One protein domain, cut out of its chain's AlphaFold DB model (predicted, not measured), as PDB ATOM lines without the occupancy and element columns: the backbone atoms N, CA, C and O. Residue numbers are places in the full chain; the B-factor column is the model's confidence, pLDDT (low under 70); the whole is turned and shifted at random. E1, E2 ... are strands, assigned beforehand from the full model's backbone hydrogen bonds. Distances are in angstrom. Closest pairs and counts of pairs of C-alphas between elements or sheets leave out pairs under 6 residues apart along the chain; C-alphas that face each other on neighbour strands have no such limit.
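What this domain is: This is residues 39 to 91 and 99 to 169 of the 170 residues of an uncharacterized protein of Verrucomicrobia subdivision 3 bacterium (UniProt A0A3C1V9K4). What shape is this? A small closed barrel of five strands, E3, E4, E5, E7 and E6 round the ring, extends into a long two-stranded arm of E4 and E5, while the lone strand E8 sticks out at the other end with residues 159 to 168. The small hairpin of E1 and E2 sits beside the barrel. What makes it up? The 124 printed residues, with no named helix and strands E1 to E8 in order, are all strand in class, with a mixed barrel. The whole is extended, with a radius of gyration of the C-alphas of 24.1 A, spanning 104 by 43 by 23 A.

Where its parts are: Where are the barrel's strands? They are E3, residues 55 to 66, E4, 69 to 86, 52.0 A long, E5, 101 to 120, 50.8 A, E6, 130 to 143, and E7, 146 to 152. Where are the others? E1, residues 39 to 42, begins at C-alpha 39 (-30.476, 19.717, -5.964), and E2 is 45 to 48. E8, 158 to 168, 31.7 A long, ends at C-alpha 168 (-4.573, 47.995, 0.318).

How they stand to each other: What closes the ring? E4 and E5 are antiparallel, with N 84 and O 103 2.8 A apart, and E5 and E7 are parallel, with N 120 and O 151 at 2.7 A. The hairpins E6 and E7, with N 141 and O 148 at 2.9 A, and E3 and E4, with N 61 and O 73 at 2.9 A, are antiparallel, as are E6 and E3, with N 58 and O 133 at 2.8 A. E6 bends by 114 degrees at residue 138. What of E1, E2 and E8? E1 and E2 form an antiparallel hairpin, with N 40 and O 47 at 2.9 A. E8 pairs with no named strand.

The domain as a whole: How long is it? The two C-alphas farthest apart, Thr 91 and Ile 169, are 104.1 A apart. Is anything missing? Residues 92 to 98 are not printed, and C-alphas 91 and 99 are 12.1 A apart across the cut; of the links printed whole, none is long. No printed residue is under 70 in pLDDT.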
ATOM      1  N   PHE A  39     -31.533  20.288  -6.791       93.75
ATOM      2  CA  PHE A  39     -30.476  19.717  -5.964       93.75
ATOM      3  C   PHE A  39     -30.960  19.573  -4.526       93.75
ATOM      4  O   PHE A  39     -31.214  20.558  -3.829       93.75
ATOM      5  N   ARG A  40     -31.113  18.319  -4.105       94.50
ATOM      6  CA  ARG A  40     -31.716  17.939  -2.832       94.50
ATOM      7  C   ARG A  40     -30.801  17.000  -2.071       94.50
ATOM      8  O   ARG A  40     -30.258  16.065  -2.656       94.50
ATOM      9  N   GLU A  41     -30.654  17.237  -0.778       94.50
ATOM     10  CA  GLU A  41     -29.928  16.349   0.121       94.50
ATOM     11  C   GLU A  41     -30.876  15.334   0.746       94.50
ATOM     12  O   GLU A  41     -31.900  15.704   1.318       94.50
ATOM     13  N   VAL A  42     -30.519  14.057   0.654       94.19
ATOM     14  CA  VAL A  42     -31.218  12.954   1.321       94.19
ATOM     15  C   VAL A  42     -30.162  12.122   2.036       94.19
ATOM     16  O   VAL A  42     -29.198  11.686   1.410       94.19
ATOM     17  N   ASN A  43     -30.307  11.930   3.351       91.19
ATOM     18  CA  ASN A  43     -29.337  11.213   4.193       91.19
ATOM     19  C   ASN A  43     -27.876  11.695   4.016       91.19
ATOM     20  O   ASN A  43     -26.945  10.893   4.013       91.19
ATOM     21  N   GLY A  44     -27.672  13.005   3.835       89.25
ATOM     22  CA  GLY A  44     -26.346  13.609   3.642       89.25
ATOM     23  C   GLY A  44     -25.743  13.429   2.243       89.25
ATOM     24  O   GLY A  44     -24.621  13.871   2.002       89.25
ATOM     25  N   GLN A  45     -26.467  12.809   1.308       92.00
ATOM     26  CA  GLN A  45     -26.049  12.676  -0.083       92.00
ATOM     27  C   GLN A  45     -26.821  13.649  -0.980       92.00
ATOM     28  O   GLN A  45     -28.046  13.748  -0.911       92.00
ATOM     29  N   LEU A  46     -26.092  14.352  -1.849       92.75
ATOM     30  CA  LEU A  46     -26.666  15.273  -2.824       92.75
ATOM     31  C   LEU A  46     -27.199  14.517  -4.045       92.75
ATOM     32  O   LEU A  46     -26.463  13.786  -4.713       92.75
ATOM     33  N   TYR A  47     -28.461  14.755  -4.382       92.56
ATOM     34  CA  TYR A  47     -29.122  14.217  -5.564       92.56
ATOM     35  C   TYR A  47     -29.658  15.331  -6.453       92.56
ATOM     36  O   TYR A  47     -30.010  16.412  -5.990       92.56
ATOM     37  N   ASN A  48     -29.783  15.026  -7.744       92.12
ATOM     38  CA  ASN A  48     -30.544  15.838  -8.681       92.12
ATOM     39  C   ASN A  48     -31.909  15.179  -8.928       92.12
ATOM     40  O   ASN A  48     -31.989  14.135  -9.584       92.12
ATOM     41  N   SER A  49     -32.971  15.782  -8.399       89.56
ATOM     42  CA  SER A  49     -34.336  15.253  -8.439       89.56
ATOM     43  C   SER A  49     -34.936  15.190  -9.846       89.56
ATOM     44  O   SER A  49     -35.880  14.443 -10.067       89.56
ATOM     45  N   SER A  50     -34.385  15.931 -10.814       88.69
ATOM     46  CA  SER A  50     -34.870  15.937 -12.201       88.69
ATOM     47  C   SER A  50     -34.345  14.773 -13.046       88.69
ATOM     48  O   SER A  50     -34.960  14.434 -14.052       88.69
ATOM     49  N   TYR A  51     -33.212  14.169 -12.668       83.12
ATOM     50  CA  TYR A  51     -32.550  13.131 -13.477       83.12
ATOM     51  C   TYR A  51     -32.385  11.793 -12.754       83.12
ATOM     52  O   TYR A  51     -32.152  10.768 -13.397       83.12
ATOM     53  N   SER A  52     -32.478  11.770 -11.423       84.38
ATOM     54  CA  SER A  52     -32.325  10.536 -10.659       84.38
ATOM     55  C   SER A  52     -33.612   9.708 -10.684       84.38
ATOM     56  O   SER A  52     -34.664  10.155 -10.235       84.38
ATOM     57  N   LYS A  53     -33.507   8.453 -11.144       88.25
ATOM     58  CA  LYS A  53     -34.611   7.472 -11.172       88.25
ATOM     59  C   LYS A  53     -35.091   7.029  -9.782       88.25
ATOM     60  O   LYS A  53     -36.066   6.294  -9.684       88.25
ATOM     61  N   LEU A  54     -34.384   7.427  -8.722       91.69
ATOM     62  CA  LEU A  54     -34.743   7.104  -7.338       91.69
ATOM     63  C   LEU A  54     -35.951   7.910  -6.847       91.69
ATOM     64  O   LEU A  54     -36.620   7.496  -5.905       91.69
ATOM     65  N   TRP A  55     -36.209   9.057  -7.473       94.44
ATOM     66  CA  TRP A  55     -37.303   9.944  -7.118       94.44
ATOM     67  C   TRP A  55     -38.604   9.433  -7.721       94.44
ATOM     68  O   TRP A  55     -38.706   9.240  -8.933       94.44
ATOM     69  N   GLN A  56     -39.603   9.223  -6.874       94.69
ATOM     70  CA  GLN A  56     -40.925   8.761  -7.275       94.69
ATOM     71  C   GLN A  56     -41.985   9.697  -6.715       94.69
ATOM     72  O   GLN A  56     -41.833  10.251  -5.626       94.69
ATOM     73  N   ILE A  57     -43.056   9.882  -7.478       94.69
ATOM     74  CA  ILE A  57     -44.194  10.680  -7.038       94.69
ATOM     75  C   ILE A  57     -45.012   9.835  -6.063       94.69
ATOM     76  O   ILE A  57     -45.487   8.758  -6.417       94.69
ATOM     77  N   GLN A  58     -45.177  10.344  -4.848       95.50
ATOM     78  CA  GLN A  58     -46.096   9.830  -3.845       95.50
ATOM     79  C   GLN A  58     -47.338  10.717  -3.838       95.50
ATOM     80  O   GLN A  58     -47.236  11.925  -3.615       95.50
ATOM     81  N   THR A  59     -48.500  10.118  -4.085       95.56
ATOM     82  CA  THR A  59     -49.792  10.815  -4.091       95.56
ATOM     83  C   THR A  59     -50.702  10.208  -3.036       95.56
ATOM     84  O   THR A  59     -50.769   8.985  -2.887       95.56
ATOM     85  N   GLY A  60     -51.401  11.058  -2.293       95.81
ATOM     86  CA  GLY A  60     -52.303  10.606  -1.247       95.81
ATOM     87  C   GLY A  60     -52.869  11.741  -0.411       95.81
ATOM     88  O   GLY A  60     -52.642  12.915  -0.691       95.81
ATOM     89  N   LYS A  61     -53.583  11.373   0.652       97.12
ATOM     90  CA  LYS A  61     -54.187  12.311   1.604       97.12
ATOM     91  C   LYS A  61     -53.379  12.355   2.897       97.12
ATOM     92  O   LYS A  61     -53.025  11.301   3.429       97.12
ATOM     93  N   ILE A  62     -53.088  13.548   3.409       97.38
ATOM     94  CA  ILE A  62     -52.386  13.715   4.687       97.38
ATOM     95  C   ILE A  62     -53.297  13.227   5.816       97.38
ATOM     96  O   ILE A  62     -54.379  13.771   6.026       97.38
ATOM     97  N   LEU A  63     -52.852  12.208   6.548       95.69
ATOM     98  CA  LEU A  63     -53.538  11.714   7.745       95.69
ATOM     99  C   LEU A  63     -53.072  12.436   9.003       95.69
ATOM    100  O   LEU A  63     -53.867  12.700   9.898       95.69
ATOM    101  N   GLU A  64     -51.776  12.725   9.079       95.12
ATOM    102  CA  GLU A  64     -51.159  13.289  10.271       95.12
ATOM    103  C   GLU A  64     -49.982  14.180   9.881       95.12
ATOM    104  O   GLU A  64     -49.216  13.855   8.968       95.12
ATOM    105  N   VAL A  65     -49.833  15.296  10.590       95.38
ATOM    106  CA  VAL A  65     -48.698  16.207  10.448       95.38
ATOM    107  C   VAL A  65     -47.763  15.995  11.633       95.38
ATOM    108  O   VAL A  65     -48.180  16.098  12.782       95.38
ATOM    109  N   GLN A  66     -46.499  15.708  11.339       93.88
ATOM    110  CA  GLN A  66     -45.422  15.528  12.308       93.88
ATOM    111  C   GLN A  66     -44.432  16.693  12.215       93.88
ATOM    112  O   GLN A  66     -44.404  17.436  11.236       93.88
ATOM    113  N   THR A  67     -43.553  16.839  13.208       91.00
ATOM    114  CA  THR A  67     -42.525  17.897  13.198       91.00
ATOM    115  C   THR A  67     -41.617  17.815  11.967       91.00
ATOM    116  O   THR A  67     -41.312  18.831  11.345       91.00
ATOM    117  N   ASN A  68     -41.215  16.599  11.588       90.62
ATOM    118  CA  ASN A  68     -40.247  16.374  10.513       90.62
ATOM    119  C   ASN A  68     -40.891  15.986   9.175       90.62
ATOM    120  O   ASN A  68     -40.176  15.762   8.204       90.62
ATOM    121  N   GLY A  69     -42.219  15.895   9.090       95.25
ATOM    122  CA  GLY A  69     -42.869  15.370   7.894       95.25
ATOM    123  C   GLY A  69     -44.359  15.123   8.063       95.25
ATOM    124  O   GLY A  69     -44.989  15.641   8.980       95.25
ATOM    125  N   VAL A  70     -44.926  14.291   7.197       96.88
ATOM    126  CA  VAL A  70     -46.353  13.937   7.231       96.88
ATOM    127  C   VAL A  70     -46.563  12.440   7.039       96.88
ATOM    128  O   VAL A  70     -45.797  11.778   6.338       96.88
ATOM    129  N   VAL A  71     -47.630  11.903   7.626       96.75
ATOM    130  CA  VAL A  71     -48.134  10.565   7.303       96.75
ATOM    131  C   VAL A  71     -49.144  10.697   6.170       96.75
ATOM    132  O   VAL A  71     -50.136  11.419   6.284       96.75
ATOM    133  N   LEU A  72     -48.898   9.986   5.076       97.12
ATOM    134  CA  LEU A  72     -49.679  10.021   3.848       97.12
ATOM    135  C   LEU A  72     -50.433   8.698   3.661       97.12
ATOM    136  O   LEU A  72     -49.822   7.629   3.671       97.12
ATOM    137  N   GLN A  73     -51.751   8.761   3.457       96.94
ATOM    138  CA  GLN A  73     -52.562   7.633   2.992       96.94
ATOM    139  C   GLN A  73     -52.557   7.599   1.468       96.94
ATOM    140  O   GLN A  73     -53.106   8.503   0.836       96.94
ATOM    141  N   THR A  74     -51.983   6.552   0.883       95.56
ATOM    142  CA  THR A  74     -52.066   6.306  -0.560       95.56
ATOM    143  C   THR A  74     -53.360   5.574  -0.898       95.56
ATOM    144  O   THR A  74     -53.962   4.899  -0.050       95.56
ATOM    145  N   PHE A  75     -53.780   5.704  -2.152       93.12
ATOM    146  CA  PHE A  75     -54.975   5.065  -2.688       93.12
ATOM    147  C   PHE A  75     -54.617   4.277  -3.939       93.12
ATOM    148  O   PHE A  75     -53.753   4.685  -4.715       93.12
ATOM    149  N   THR A  76     -55.320   3.174  -4.143       92.38
ATOM    150  CA  THR A  76     -55.275   2.400  -5.379       92.38
ATOM    151  C   THR A  76     -56.676   2.297  -5.962       92.38
ATOM    152  O   THR A  76     -57.674   2.379  -5.242       92.38
ATOM    153  N   THR A  77     -56.767   2.159  -7.280       90.94
ATOM    154  CA  THR A  77     -58.049   2.035  -7.973       90.94
ATOM    155  C   THR A  77     -58.408   0.564  -8.114       90.94
ATOM    156  O   THR A  77     -57.709  -0.195  -8.785       90.94
ATOM    157  N   ASN A  78     -59.527   0.165  -7.518       90.19
ATOM    158  CA  ASN A  78     -60.100  -1.154  -7.714       90.19
ATOM    159  C   ASN A  78     -61.085  -1.118  -8.890       90.19
ATOM    160  O   ASN A  78     -62.192  -0.591  -8.773       90.19
ATOM    161  N   ASN A  79     -60.665  -1.667 -10.030       91.50
ATOM    162  CA  ASN A  79     -61.489  -1.758 -11.233       91.50
ATOM    163  C   ASN A  79     -62.206  -3.110 -11.295       91.50
ATOM    164  O   ASN A  79     -61.564  -4.159 -11.390       91.50
ATOM    165  N   VAL A  80     -63.537  -3.084 -11.315       90.25
ATOM    166  CA  VAL A  80     -64.374  -4.277 -11.492       90.25
ATOM    167  C   VAL A  80     -64.802  -4.366 -12.949       90.25
ATOM    168  O   VAL A  80     -65.382  -3.424 -13.489       90.25
ATOM    169  N   TYR A  81     -64.538  -5.508 -13.582       91.88
ATOM    170  CA  TYR A  81     -64.907  -5.771 -14.972       91.88
ATOM    171  C   TYR A  81     -65.925  -6.901 -15.061       91.88
ATOM    172  O   TYR A  81     -65.809  -7.903 -14.357       91.88
ATOM    173  N   GLU A  82     -66.859  -6.777 -15.995       92.94
ATOM    174  CA  GLU A  82     -67.732  -7.868 -16.417       92.94
ATOM    175  C   GLU A  82     -67.430  -8.266 -17.861       92.94
ATOM    176  O   GLU A  82     -66.980  -7.453 -18.675       92.94
ATOM    177  N   ASN A  83     -67.694  -9.529 -18.182       91.06
ATOM    178  CA  ASN A  83     -67.643 -10.006 -19.555       91.06
ATOM    179  C   ASN A  83     -69.028  -9.844 -20.174       91.06
ATOM    180  O   ASN A  83     -69.964 -10.556 -19.815       91.06
ATOM    181  N   LEU A  84     -69.141  -8.921 -21.120       90.94
ATOM    182  CA  LEU A  84     -70.340  -8.742 -21.918       90.94
ATOM    183  C   LEU A  84     -70.228  -9.604 -23.176       90.94
ATOM    184  O   LEU A  84     -69.246  -9.501 -23.912       90.94
ATOM    185  N   PHE A  85     -71.224 -10.446 -23.430       90.75
ATOM    186  CA  PHE A  85     -71.337 -11.126 -24.715       90.75
ATOM    187  C   PHE A  85     -71.796 -10.125 -25.781       90.75
ATOM    188  O   PHE A  85     -72.824  -9.466 -25.615       90.75
ATOM    189  N   VAL A  86     -71.034 -10.014 -26.866       89.06
ATOM    190  CA  VAL A  86     -71.354  -9.187 -28.029       89.06
ATOM    191  C   VAL A  86     -71.636 -10.123 -29.194       89.06
ATOM    192  O   VAL A  86     -70.738 -10.822 -29.667       89.06
ATOM    193  N   ALA A  87     -72.890 -10.130 -29.642       87.00
ATOM    194  CA  ALA A  87     -73.292 -10.890 -30.814       87.00
ATOM    195  C   ALA A  87     -72.652 -10.288 -32.071       87.00
ATOM    196  O   ALA A  87     -72.688  -9.073 -32.294       87.00
ATOM    197  N   GLY A  88     -72.077 -11.154 -32.891       83.88
ATOM    198  CA  GLY A  88     -71.583 -10.838 -34.211       83.88
ATOM    199  C   GLY A  88     -72.706 -10.319 -35.100       83.88
ATOM    200  O   GLY A  88     -73.836 -10.808 -35.063       83.88
ATOM    201  N   GLN A  89     -72.403  -9.308 -35.906       81.75
ATOM    202  CA  GLN A  89     -73.325  -8.789 -36.907       81.75
ATOM    203  C   GLN A  89     -72.830  -9.171 -38.292       81.75
ATOM    204  O   GLN A  89     -71.691  -8.887 -38.663       81.75
ATOM    205  N   GLY A  90     -73.706  -9.809 -39.061       76.81
ATOM    206  CA  GLY A  90     -73.457 -10.178 -40.443       76.81
ATOM    207  C   GLY A  90     -74.770 -10.322 -41.197       76.81
ATOM    208  O   GLY A  90     -75.772 -10.782 -40.646       76.81
ATOM    209  N   THR A  91     -74.763  -9.925 -42.462       75.81
ATOM    210  CA  THR A  91     -75.903 -10.114 -43.359       75.81
ATOM    211  C   THR A  91     -75.739 -11.458 -44.078       75.81
ATOM    212  O   THR A  91     -74.628 -11.779 -44.521       75.81
ATOM    213  N   SER A  99     -67.569 -11.658 -35.598       82.75
ATOM    214  CA  SER A  99     -67.842 -12.876 -34.835       82.75
ATOM    215  C   SER A  99     -68.387 -12.541 -33.450       82.75
ATOM    216  O   SER A  99     -68.021 -11.516 -32.864       82.75
ATOM    217  N   ASP A 100     -69.186 -13.452 -32.898       87.88
ATOM    218  CA  ASP A 100     -69.522 -13.453 -31.477       87.88
ATOM    219  C   ASP A 100     -68.239 -13.411 -30.643       87.88
ATOM    220  O   ASP A 100     -67.291 -14.165 -30.887       87.88
ATOM    221  N   HIS A 101     -68.185 -12.514 -29.667       88.25
ATOM    222  CA  HIS A 101     -67.039 -12.410 -28.776       88.25
ATOM    223  C   HIS A 101     -67.445 -11.852 -27.416       88.25
ATOM    224  O   HIS A 101     -68.495 -11.233 -27.249       88.25
ATOM    225  N   TYR A 102     -66.588 -12.074 -26.425       88.75
ATOM    226  CA  TYR A 102     -66.728 -11.448 -25.119       88.75
ATOM    227  C   TYR A 102     -65.891 -10.177 -25.069       88.75
ATOM    228  O   TYR A 102     -64.694 -10.198 -25.361       88.75
ATOM    229  N   GLN A 103     -66.514  -9.080 -24.656       90.50
ATOM    230  CA  GLN A 103     -65.847  -7.813 -24.404       90.50
ATOM    231  C   GLN A 103     -65.832  -7.529 -22.902       90.50
ATOM    232  O   GLN A 103     -66.850  -7.658 -22.222       90.50
ATOM    233  N   LYS A 104     -64.677  -7.112 -22.373       91.56
ATOM    234  CA  LYS A 104     -64.584  -6.622 -20.993       91.56
ATOM    235  C   LYS A 104     -65.191  -5.227 -20.911       91.56
ATOM    236  O   LYS A 104     -64.701  -4.309 -21.571       91.56
ATOM    237  N   ARG A 105     -66.215  -5.055 -20.078       90.50
ATOM    238  CA  ARG A 105     -66.796  -3.753 -19.739       90.50
ATOM    239  C   ARG A 105     -66.412  -3.397 -18.307       90.50
ATOM    240  O   ARG A 105     -66.542  -4.226 -17.412       90.50
ATOM    241  N   LEU A 106     -65.902  -2.184 -18.103       91.38
ATOM    242  CA  LEU A 106     -65.661  -1.646 -16.765       91.38
ATOM    243  C   LEU A 106     -67.016  -1.340 -16.115       91.38
ATOM    244  O   LEU A 106     -67.824  -0.626 -16.705       91.38
ATOM    245  N   VAL A 107     -67.249  -1.897 -14.931       89.69
ATOM    246  CA  VAL A 107     -68.513  -1.782 -14.183       89.69
ATOM    247  C   VAL A 107     -68.373  -0.838 -12.999       89.69
ATOM    248  O   VAL A 107     -69.271  -0.045 -12.749       89.69
ATOM    249  N   SER A 108     -67.243  -0.903 -12.292       88.75
ATOM    250  CA  SER A 108     -66.925   0.009 -11.190       88.75
ATOM    251  C   SER A 108     -65.446   0.365 -11.187       88.75
ATOM    252  O   SER A 108     -64.613  -0.426 -11.637       88.75
ATOM    253  N   SER A 109     -65.132   1.548 -10.669       90.56
ATOM    254  CA  SER A 109     -63.774   2.057 -10.491       90.56
ATOM    255  C   SER A 109     -63.724   2.861  -9.198       90.56
ATOM    256  O   SER A 109     -63.976   4.065  -9.183       90.56
ATOM    257  N   ASP A 110     -63.451   2.165  -8.097       90.81
ATOM    258  CA  ASP A 110     -63.492   2.746  -6.758       90.81
ATOM    259  C   ASP A 110     -62.073   2.975  -6.226       90.81
ATOM    260  O   ASP A 110     -61.204   2.104  -6.334       90.81
ATOM    261  N   LEU A 111     -61.828   4.144  -5.628       87.12
ATOM    262  CA  LEU A 111     -60.579   4.424  -4.919       87.12
ATOM    263  C   LEU A 111     -60.630   3.801  -3.527       87.12
ATOM    264  O   LEU A 111     -61.467   4.164  -2.701       87.12
ATOM    265  N   VAL A 112     -59.702   2.889  -3.252       92.00
ATOM    266  CA  VAL A 112     -59.573   2.224  -1.954       92.00
ATOM    267  C   VAL A 112     -58.234   2.580  -1.302       92.00
ATOM    268  O   VAL A 112     -57.219   2.667  -2.001       92.00
ATOM    269  N   PRO A 113     -58.194   2.811   0.025       93.00
ATOM    270  CA  PRO A 113     -56.941   3.015   0.745       93.00
ATOM    271  C   PRO A 113     -55.992   1.826   0.542       93.00
ATOM    272  O   PRO A 113     -56.383   0.682   0.761       93.00
ATOM    273  N   GLU A 114     -54.753   2.093   0.134       93.06
ATOM    274  CA  GLU A 114     -53.754   1.050  -0.126       93.06
ATOM    275  C   GLU A 114     -52.795   0.903   1.058       93.06
ATOM    276  O   GLU A 114     -52.789  -0.121   1.739       93.06
ATOM    277  N   LYS A 115     -51.989   1.935   1.334       93.81
ATOM    278  CA  LYS A 115     -50.993   1.909   2.409       93.81
ATOM    279  C   LYS A 115     -50.761   3.286   3.017       93.81
ATOM    280  O   LYS A 115     -51.140   4.312   2.459       93.81
ATOM    281  N   ARG A 116     -50.110   3.295   4.179       96.19
ATOM    282  CA  ARG A 116     -49.649   4.512   4.850       96.19
ATOM    283  C   ARG A 116     -48.137   4.606   4.747       96.19
ATOM    284  O   ARG A 116     -47.439   3.631   5.027       96.19
ATOM    285  N   VAL A 117     -47.645   5.772   4.362       97.25
ATOM    286  CA  VAL A 117     -46.214   6.059   4.238       97.25
ATOM    287  C   VAL A 117     -45.882   7.340   4.990       97.25
ATOM    288  O   VAL A 117     -46.734   8.212   5.141       97.25
ATOM    289  N   PHE A 118     -44.650   7.462   5.466       97.56
ATOM    290  CA  PHE A 118     -44.150   8.695   6.055       97.56
ATOM    291  C   PHE A 118     -43.327   9.462   5.023       97.56
ATOM    292  O   PHE A 118     -42.404   8.901   4.431       97.56
ATOM    293  N   ILE A 119     -43.649  10.738   4.822       97.56
ATOM    294  CA  ILE A 119     -42.906  11.648   3.955       97.56
ATOM    295  C   ILE A 119     -42.109  12.617   4.831       97.56
ATOM    296  O   ILE A 119     -42.664  13.543   5.423       97.56
ATOM    297  N   ASN A 120     -40.802  12.400   4.900       96.44
ATOM    298  CA  ASN A 120     -39.838  13.227   5.606       96.44
ATOM    299  C   ASN A 120     -39.533  14.521   4.830       96.44
ATOM    300  O   ASN A 120     -39.574  14.548   3.597       96.44
ATOM    301  N   HIS A 121     -39.208  15.583   5.566       94.56
ATOM    302  CA  HIS A 121     -38.911  16.926   5.049       94.56
ATOM    303  C   HIS A 121     -40.037  17.562   4.219       94.56
ATOM    304  O   HIS A 121     -39.798  18.417   3.361       94.56
ATOM    305  N   TYR A 122     -41.281  17.169   4.491       95.00
ATOM    306  CA  TYR A 122     -42.473  17.791   3.928       95.00
ATOM    307  C   TYR A 122     -43.207  18.591   5.006       95.00
ATOM    308  O   TYR A 122     -43.786  18.023   5.926       95.00
ATOM    309  N   HIS A 123     -43.169  19.919   4.893       90.44
ATOM    310  CA  HIS A 123     -43.630  20.835   5.948       90.44
ATOM    311  C   HIS A 123     -44.822  21.707   5.534       90.44
ATOM    312  O   HIS A 123     -45.174  22.648   6.240       90.44
ATOM    313  N   ILE A 124     -45.412  21.448   4.365       87.88
ATOM    314  CA  ILE A 124     -46.449  22.304   3.783       87.88
ATOM    315  C   ILE A 124     -47.709  21.473   3.594       87.88
ATOM    316  O   ILE A 124     -47.775  20.668   2.680       87.88
ATOM    317  N   GLY A 125     -48.723  21.682   4.423       90.19
ATOM    318  CA  GLY A 125     -50.023  21.046   4.242       90.19
ATOM    319  C   GLY A 125     -50.769  20.870   5.552       90.19
ATOM    320  O   GLY A 125     -50.222  21.100   6.631       90.19
ATOM    321  N   ALA A 126     -52.028  20.470   5.444       94.31
ATOM    322  CA  ALA A 126     -52.888  20.183   6.584       94.31
ATOM    323  C   ALA A 126     -53.451  18.763   6.500       94.31
ATOM    324  O   ALA A 126     -53.489  18.156   5.430       94.31
ATOM    325  N   VAL A 127     -53.914  18.248   7.640       96.06
ATOM    326  CA  VAL A 127     -54.690  17.002   7.686       96.06
ATOM    327  C   VAL A 127     -55.850  17.093   6.694       96.06
ATOM    328  O   VAL A 127     -56.437  18.156   6.503       96.06
ATOM    329  N   ASP A 128     -56.139  15.975   6.040       94.56
ATOM    330  CA  ASP A 128     -57.131  15.815   4.982       94.56
ATOM    331  C   ASP A 128     -56.826  16.497   3.638       94.56
ATOM    332  O   ASP A 128     -57.613  16.368   2.697       94.56
ATOM    333  N   GLN A 129     -55.673  17.143   3.482       96.25
ATOM    334  CA  GLN A 129     -55.250  17.667   2.188       96.25
ATOM    335  C   GLN A 129     -54.703  16.551   1.288       96.25
ATOM    336  O   GLN A 129     -53.876  15.742   1.714       96.25
ATOM    337  N   GLU A 130     -55.135  16.531   0.027       95.50
ATOM    338  CA  GLU A 130     -54.515  15.702  -1.006       95.50
ATOM    339  C   GLU A 130     -53.237  16.368  -1.522       95.50
ATOM    340  O   GLU A 130     -53.221  17.559  -1.849       95.50
ATOM    341  N   ILE A 131     -52.157  15.595  -1.578       95.81
ATOM    342  CA  ILE A 131     -50.852  16.054  -2.040       95.81
ATOM    343  C   ILE A 131     -50.269  15.073  -3.050       95.81
ATOM    344  O   ILE A 131     -50.531  13.871  -3.012       95.81
ATOM    345  N   SER A 132     -49.426  15.604  -3.927       95.62
ATOM    346  CA  SER A 132     -48.571  14.829  -4.816       95.62
ATOM    347  C   SER A 132     -47.159  15.381  -4.700       95.62
ATOM    348  O   SER A 132     -46.929  16.569  -4.940       95.62
ATOM    349  N   VAL A 133     -46.222  14.550  -4.252       94.56
ATOM    350  CA  VAL A 133     -44.872  14.994  -3.913       94.56
ATOM    351  C   VAL A 133     -43.826  14.017  -4.415       94.56
ATOM    352  O   VAL A 133     -43.974  12.803  -4.317       94.56
ATOM    353  N   LEU A 134     -42.747  14.560  -4.968       94.69
ATOM    354  CA  LEU A 134     -41.606  13.778  -5.404       94.69
ATOM    355  C   LEU A 134     -40.718  13.452  -4.192       94.69
ATOM    356  O   LEU A 134     -40.284  14.362  -3.486       94.69
ATOM    357  N   ALA A 135     -40.442  12.171  -3.956       96.19
ATOM    358  CA  ALA A 135     -39.649  11.717  -2.817       96.19
ATOM    359  C   ALA A 135     -38.816  10.471  -3.150       96.19
ATOM    360  O   ALA A 135     -39.113   9.735  -4.093       96.19
ATOM    361  N   VAL A 136     -37.773  10.219  -2.358       96.50
ATOM    362  CA  VAL A 136     -36.923   9.022  -2.447       96.50
ATOM    363  C   VAL A 136     -37.231   8.092  -1.285       96.50
ATOM    364  O   VAL A 136     -37.318   8.540  -0.147       96.50
ATOM    365  N   LYS A 137     -37.354   6.790  -1.547       95.88
ATOM    366  CA  LYS A 137     -37.506   5.789  -0.488       95.88
ATOM    367  C   LYS A 137     -36.216   5.685   0.327       95.88
ATOM    368  O   LYS A 137     -35.172   5.341  -0.223       95.88
ATOM    369  N   THR A 138     -36.294   5.945   1.629       95.56
ATOM    370  CA  THR A 138     -35.136   5.946   2.540       95.56
ATOM    371  C   THR A 138     -35.130   4.774   3.512       95.56
ATOM    372  O   THR A 138     -34.078   4.454   4.060       95.56
ATOM    373  N   GLY A 139     -36.264   4.091   3.694       95.25
ATOM    374  CA  GLY A 139     -36.350   2.896   4.530       95.25
ATOM    375  C   GLY A 139     -37.680   2.811   5.259       95.25
ATOM    376  O   GLY A 139     -38.739   2.814   4.634       95.25
ATOM    377  N   THR A 140     -37.615   2.723   6.584       96.50
ATOM    378  CA  THR A 140     -38.775   2.643   7.477       96.50
ATOM    379  C   THR A 140     -38.558   3.508   8.711       96.50
ATOM    380  O   THR A 140     -37.419   3.683   9.139       96.50
ATOM    381  N   ILE A 141     -39.638   4.007   9.302       95.00
ATOM    382  CA  ILE A 141     -39.621   4.827  10.516       95.00
ATOM    383  C   ILE A 141     -40.729   4.378  11.466       95.00
ATOM    384  O   ILE A 141     -41.789   3.949  11.017       95.00
ATOM    385  N   GLU A 142     -40.495   4.475  12.772       94.69
ATOM    386  CA  GLU A 142     -41.503   4.190  13.790       94.69
ATOM    387  C   GLU A 142     -42.058   5.492  14.370       94.69
ATOM    388  O   GLU A 142     -41.306   6.351  14.827       94.69
ATOM    389  N   ILE A 143     -43.381   5.644  14.327       90.38
ATOM    390  CA  ILE A 143     -44.100   6.813  14.840       90.38
ATOM    391  C   ILE A 143     -45.274   6.295  15.665       90.38
ATOM    392  O   ILE A 143     -46.096   5.528  15.166       90.38
ATOM    393  N   GLY A 144     -45.330   6.671  16.945       85.81
ATOM    394  CA  GLY A 144     -46.408   6.246  17.845       85.81
ATOM    395  C   GLY A 144     -46.570   4.721  17.955       85.81
ATOM    396  O   GLY A 144     -47.693   4.238  18.045       85.81
ATOM    397  N   GLY A 145     -45.473   3.957  17.879       91.00
ATOM    398  CA  GLY A 145     -45.492   2.487  17.923       91.00
ATOM    399  C   GLY A 145     -45.917   1.806  16.616       91.00
ATOM    400  O   GLY A 145     -46.067   0.588  16.580       91.00
ATOM    401  N   THR A 146     -46.132   2.568  15.538       93.69
ATOM    402  CA  THR A 146     -46.446   2.033  14.206       93.69
ATOM    403  C   THR A 146     -45.267   2.249  13.266       93.69
ATOM    404  O   THR A 146     -44.745   3.359  13.155       93.69
ATOM    405  N   THR A 147     -44.854   1.197  12.560       95.88
ATOM    406  CA  THR A 147     -43.803   1.280  11.540       95.88
ATOM    407  C   THR A 147     -44.391   1.667  10.185       95.88
ATOM    408  O   THR A 147     -45.291   1.002   9.673       95.88
ATOM    409  N   PHE A 148     -43.837   2.710   9.574       96.50
ATOM    410  CA  PHE A 148     -44.197   3.202   8.248       96.50
ATOM    411  C   PHE A 148     -43.033   3.045   7.274       96.50
ATOM    412  O   PHE A 148     -41.867   3.138   7.656       96.50
ATOM    413  N   GLU A 149     -43.346   2.869   5.991       97.19
ATOM    414  CA  GLU A 149     -42.370   3.061   4.917       97.19
ATOM    415  C   GLU A 149     -41.978   4.544   4.859       97.19
ATOM    416  O   GLU A 149     -42.850   5.406   4.763       97.19
ATOM    417  N   ALA A 150     -40.680   4.836   4.923       97.00
ATOM    418  CA  ALA A 150     -40.147   6.189   4.953       97.00
ATOM    419  C   ALA A 150     -39.676   6.628   3.562       97.00
ATOM    420  O   ALA A 150     -38.913   5.932   2.881       97.00
ATOM    421  N   TRP A 151     -40.126   7.815   3.179       97.50
ATOM    422  CA  TRP A 151     -39.761   8.536   1.970       97.50
ATOM    423  C   TRP A 151     -39.247   9.919   2.352       97.50
ATOM    424  O   TRP A 151     -39.632  10.445   3.388       97.50
ATOM    425  N   ASP A 152     -38.399  10.527   1.530       96.56
ATOM    426  CA  ASP A 152     -37.794  11.826   1.822       96.56
ATOM    427  C   ASP A 152     -37.863  12.756   0.604       96.56
ATOM    428  O   ASP A 152     -37.441  12.385  -0.494       96.56
ATOM    429  N   CYS A 153     -38.415  13.959   0.794       94.75
ATOM    430  CA  CYS A 153     -38.480  15.011  -0.232       94.75
ATOM    431  C   CYS A 153     -37.139  15.727  -0.457       94.75
ATOM    432  O   CYS A 153     -36.984  16.496  -1.410       94.75
ATOM    433  N   GLY A 154     -36.184  15.479   0.431       94.00
ATOM    434  CA  GLY A 154     -34.868  16.069   0.477       94.00
ATOM    435  C   GLY A 154     -34.862  17.534   0.896       94.00
ATOM    436  O   GLY A 154     -35.747  18.339   0.577       94.00
ATOM    437  N   GLN A 155     -33.795  17.909   1.586       94.00
ATOM    438  CA  GLN A 155     -33.569  19.286   2.005       94.00
ATOM    439  C   GLN A 155     -32.901  20.091   0.880       94.00
ATOM    440  O   GLN A 155     -32.170  19.522   0.064       94.00
ATOM    441  N   PRO A 156     -33.145  21.410   0.783       92.75
ATOM    442  CA  PRO A 156     -32.387  22.263  -0.126       92.75
ATOM    443  C   PRO A 156     -30.887  22.212   0.190       92.75
ATOM    444  O   PRO A 156     -30.496  22.336   1.348       92.75
ATOM    445  N   HIS A 157     -30.051  22.071  -0.838       93.19
ATOM    446  CA  HIS A 157     -28.598  22.119  -0.673       93.19
ATOM    447  C   HIS A 157     -28.094  23.567  -0.601       93.19
ATOM    448  O   HIS A 157     -28.444  24.394  -1.451       93.19
ATOM    449  N   PHE A 158     -27.235  23.864   0.376       90.56
ATOM    450  CA  PHE A 158     -26.599  25.172   0.543       90.56
ATOM    451  C   PHE A 158     -25.079  25.056   0.408       90.56
ATOM    452  O   PHE A 158     -24.447  24.185   1.000       90.56
ATOM    453  N   VAL A 159     -24.482  25.975  -0.347       88.00
ATOM    454  CA  VAL A 159     -23.043  26.047  -0.603       88.00
ATOM    455  C   VAL A 159     -22.478  27.309   0.033       88.00
ATOM    456  O   VAL A 159     -23.018  28.404  -0.125       88.00
ATOM    457  N   THR A 160     -21.346  27.166   0.720       88.81
ATOM    458  CA  THR A 160     -20.603  28.305   1.264       88.81
ATOM    459  C   THR A 160     -19.571  28.776   0.244       88.81
ATOM    460  O   THR A 160     -18.653  28.037  -0.101       88.81
ATOM    461  N   ASN A 161     -19.703  30.014  -0.228       87.62
ATOM    462  CA  ASN A 161     -18.716  30.660  -1.085       87.62
ATOM    463  C   ASN A 161     -17.860  31.621  -0.249       87.62
ATOM    464  O   ASN A 161     -18.382  32.577   0.332       87.62
ATOM    465  N   ILE A 162     -16.553  31.360  -0.186       86.94
ATOM    466  CA  ILE A 162     -15.585  32.162   0.563       86.94
ATOM    467  C   ILE A 162     -14.680  32.882  -0.430       86.94
ATOM    468  O   ILE A 162     -13.868  32.266  -1.117       86.94
ATOM    469  N   VAL A 163     -14.780  34.208  -0.460       87.00
ATOM    470  CA  VAL A 163     -13.918  35.063  -1.277       87.00
ATOM    471  C   VAL A 163     -12.983  35.825  -0.352       87.00
ATOM    472  O   VAL A 163     -13.426  36.639   0.456       87.00
ATOM    473  N   SER A 164     -11.682  35.578  -0.484       87.12
ATOM    474  CA  SER A 164     -10.649  36.338   0.224       87.12
ATOM    475  C   SER A 164      -9.945  37.275  -0.745       87.12
ATOM    476  O   SER A 164      -9.500  36.866  -1.814       87.12
ATOM    477  N   SER A 165      -9.862  38.553  -0.391       86.25
ATOM    478  CA  SER A 165      -9.228  39.580  -1.216       86.25
ATOM    479  C   SER A 165      -8.234  40.389  -0.399       86.25
ATOM    480  O   SER A 165      -8.517  40.806   0.724       86.25
ATOM    481  N   LYS A 166      -7.057  40.629  -0.980       86.25
ATOM    482  CA  LYS A 166      -6.016  41.469  -0.389       86.25
ATOM    483  C   LYS A 166      -6.318  42.931  -0.717       86.25
ATOM    484  O   LYS A 166      -6.234  43.336  -1.872       86.25
ATOM    485  N   VAL A 167      -6.683  43.716   0.290       83.69
ATOM    486  CA  VAL A 167      -7.086  45.120   0.134       83.69
ATOM    487  C   VAL A 167      -5.997  46.024   0.683       83.69
ATOM    488  O   VAL A 167      -5.554  45.848   1.816       83.69
ATOM    489  N   LYS A 168      -5.549  46.993  -0.120       80.44
ATOM    490  CA  LYS A 168      -4.573  47.995   0.318       80.44
ATOM    491  C   LYS A 168      -5.252  48.976   1.270       80.44
ATOM    492  O   LYS A 168      -6.267  49.568   0.912       80.44
ATOM    493  N   ILE A 169      -4.682  49.152   2.453       73.38
ATOM    494  CA  ILE A 169      -5.119  50.142   3.435       73.38
ATOM    495  C   ILE A 169      -4.383  51.444   3.109       73.38
ATOM    496  O   ILE A 169      -3.169  51.422   2.878       73.38
TER     497      ILE A 169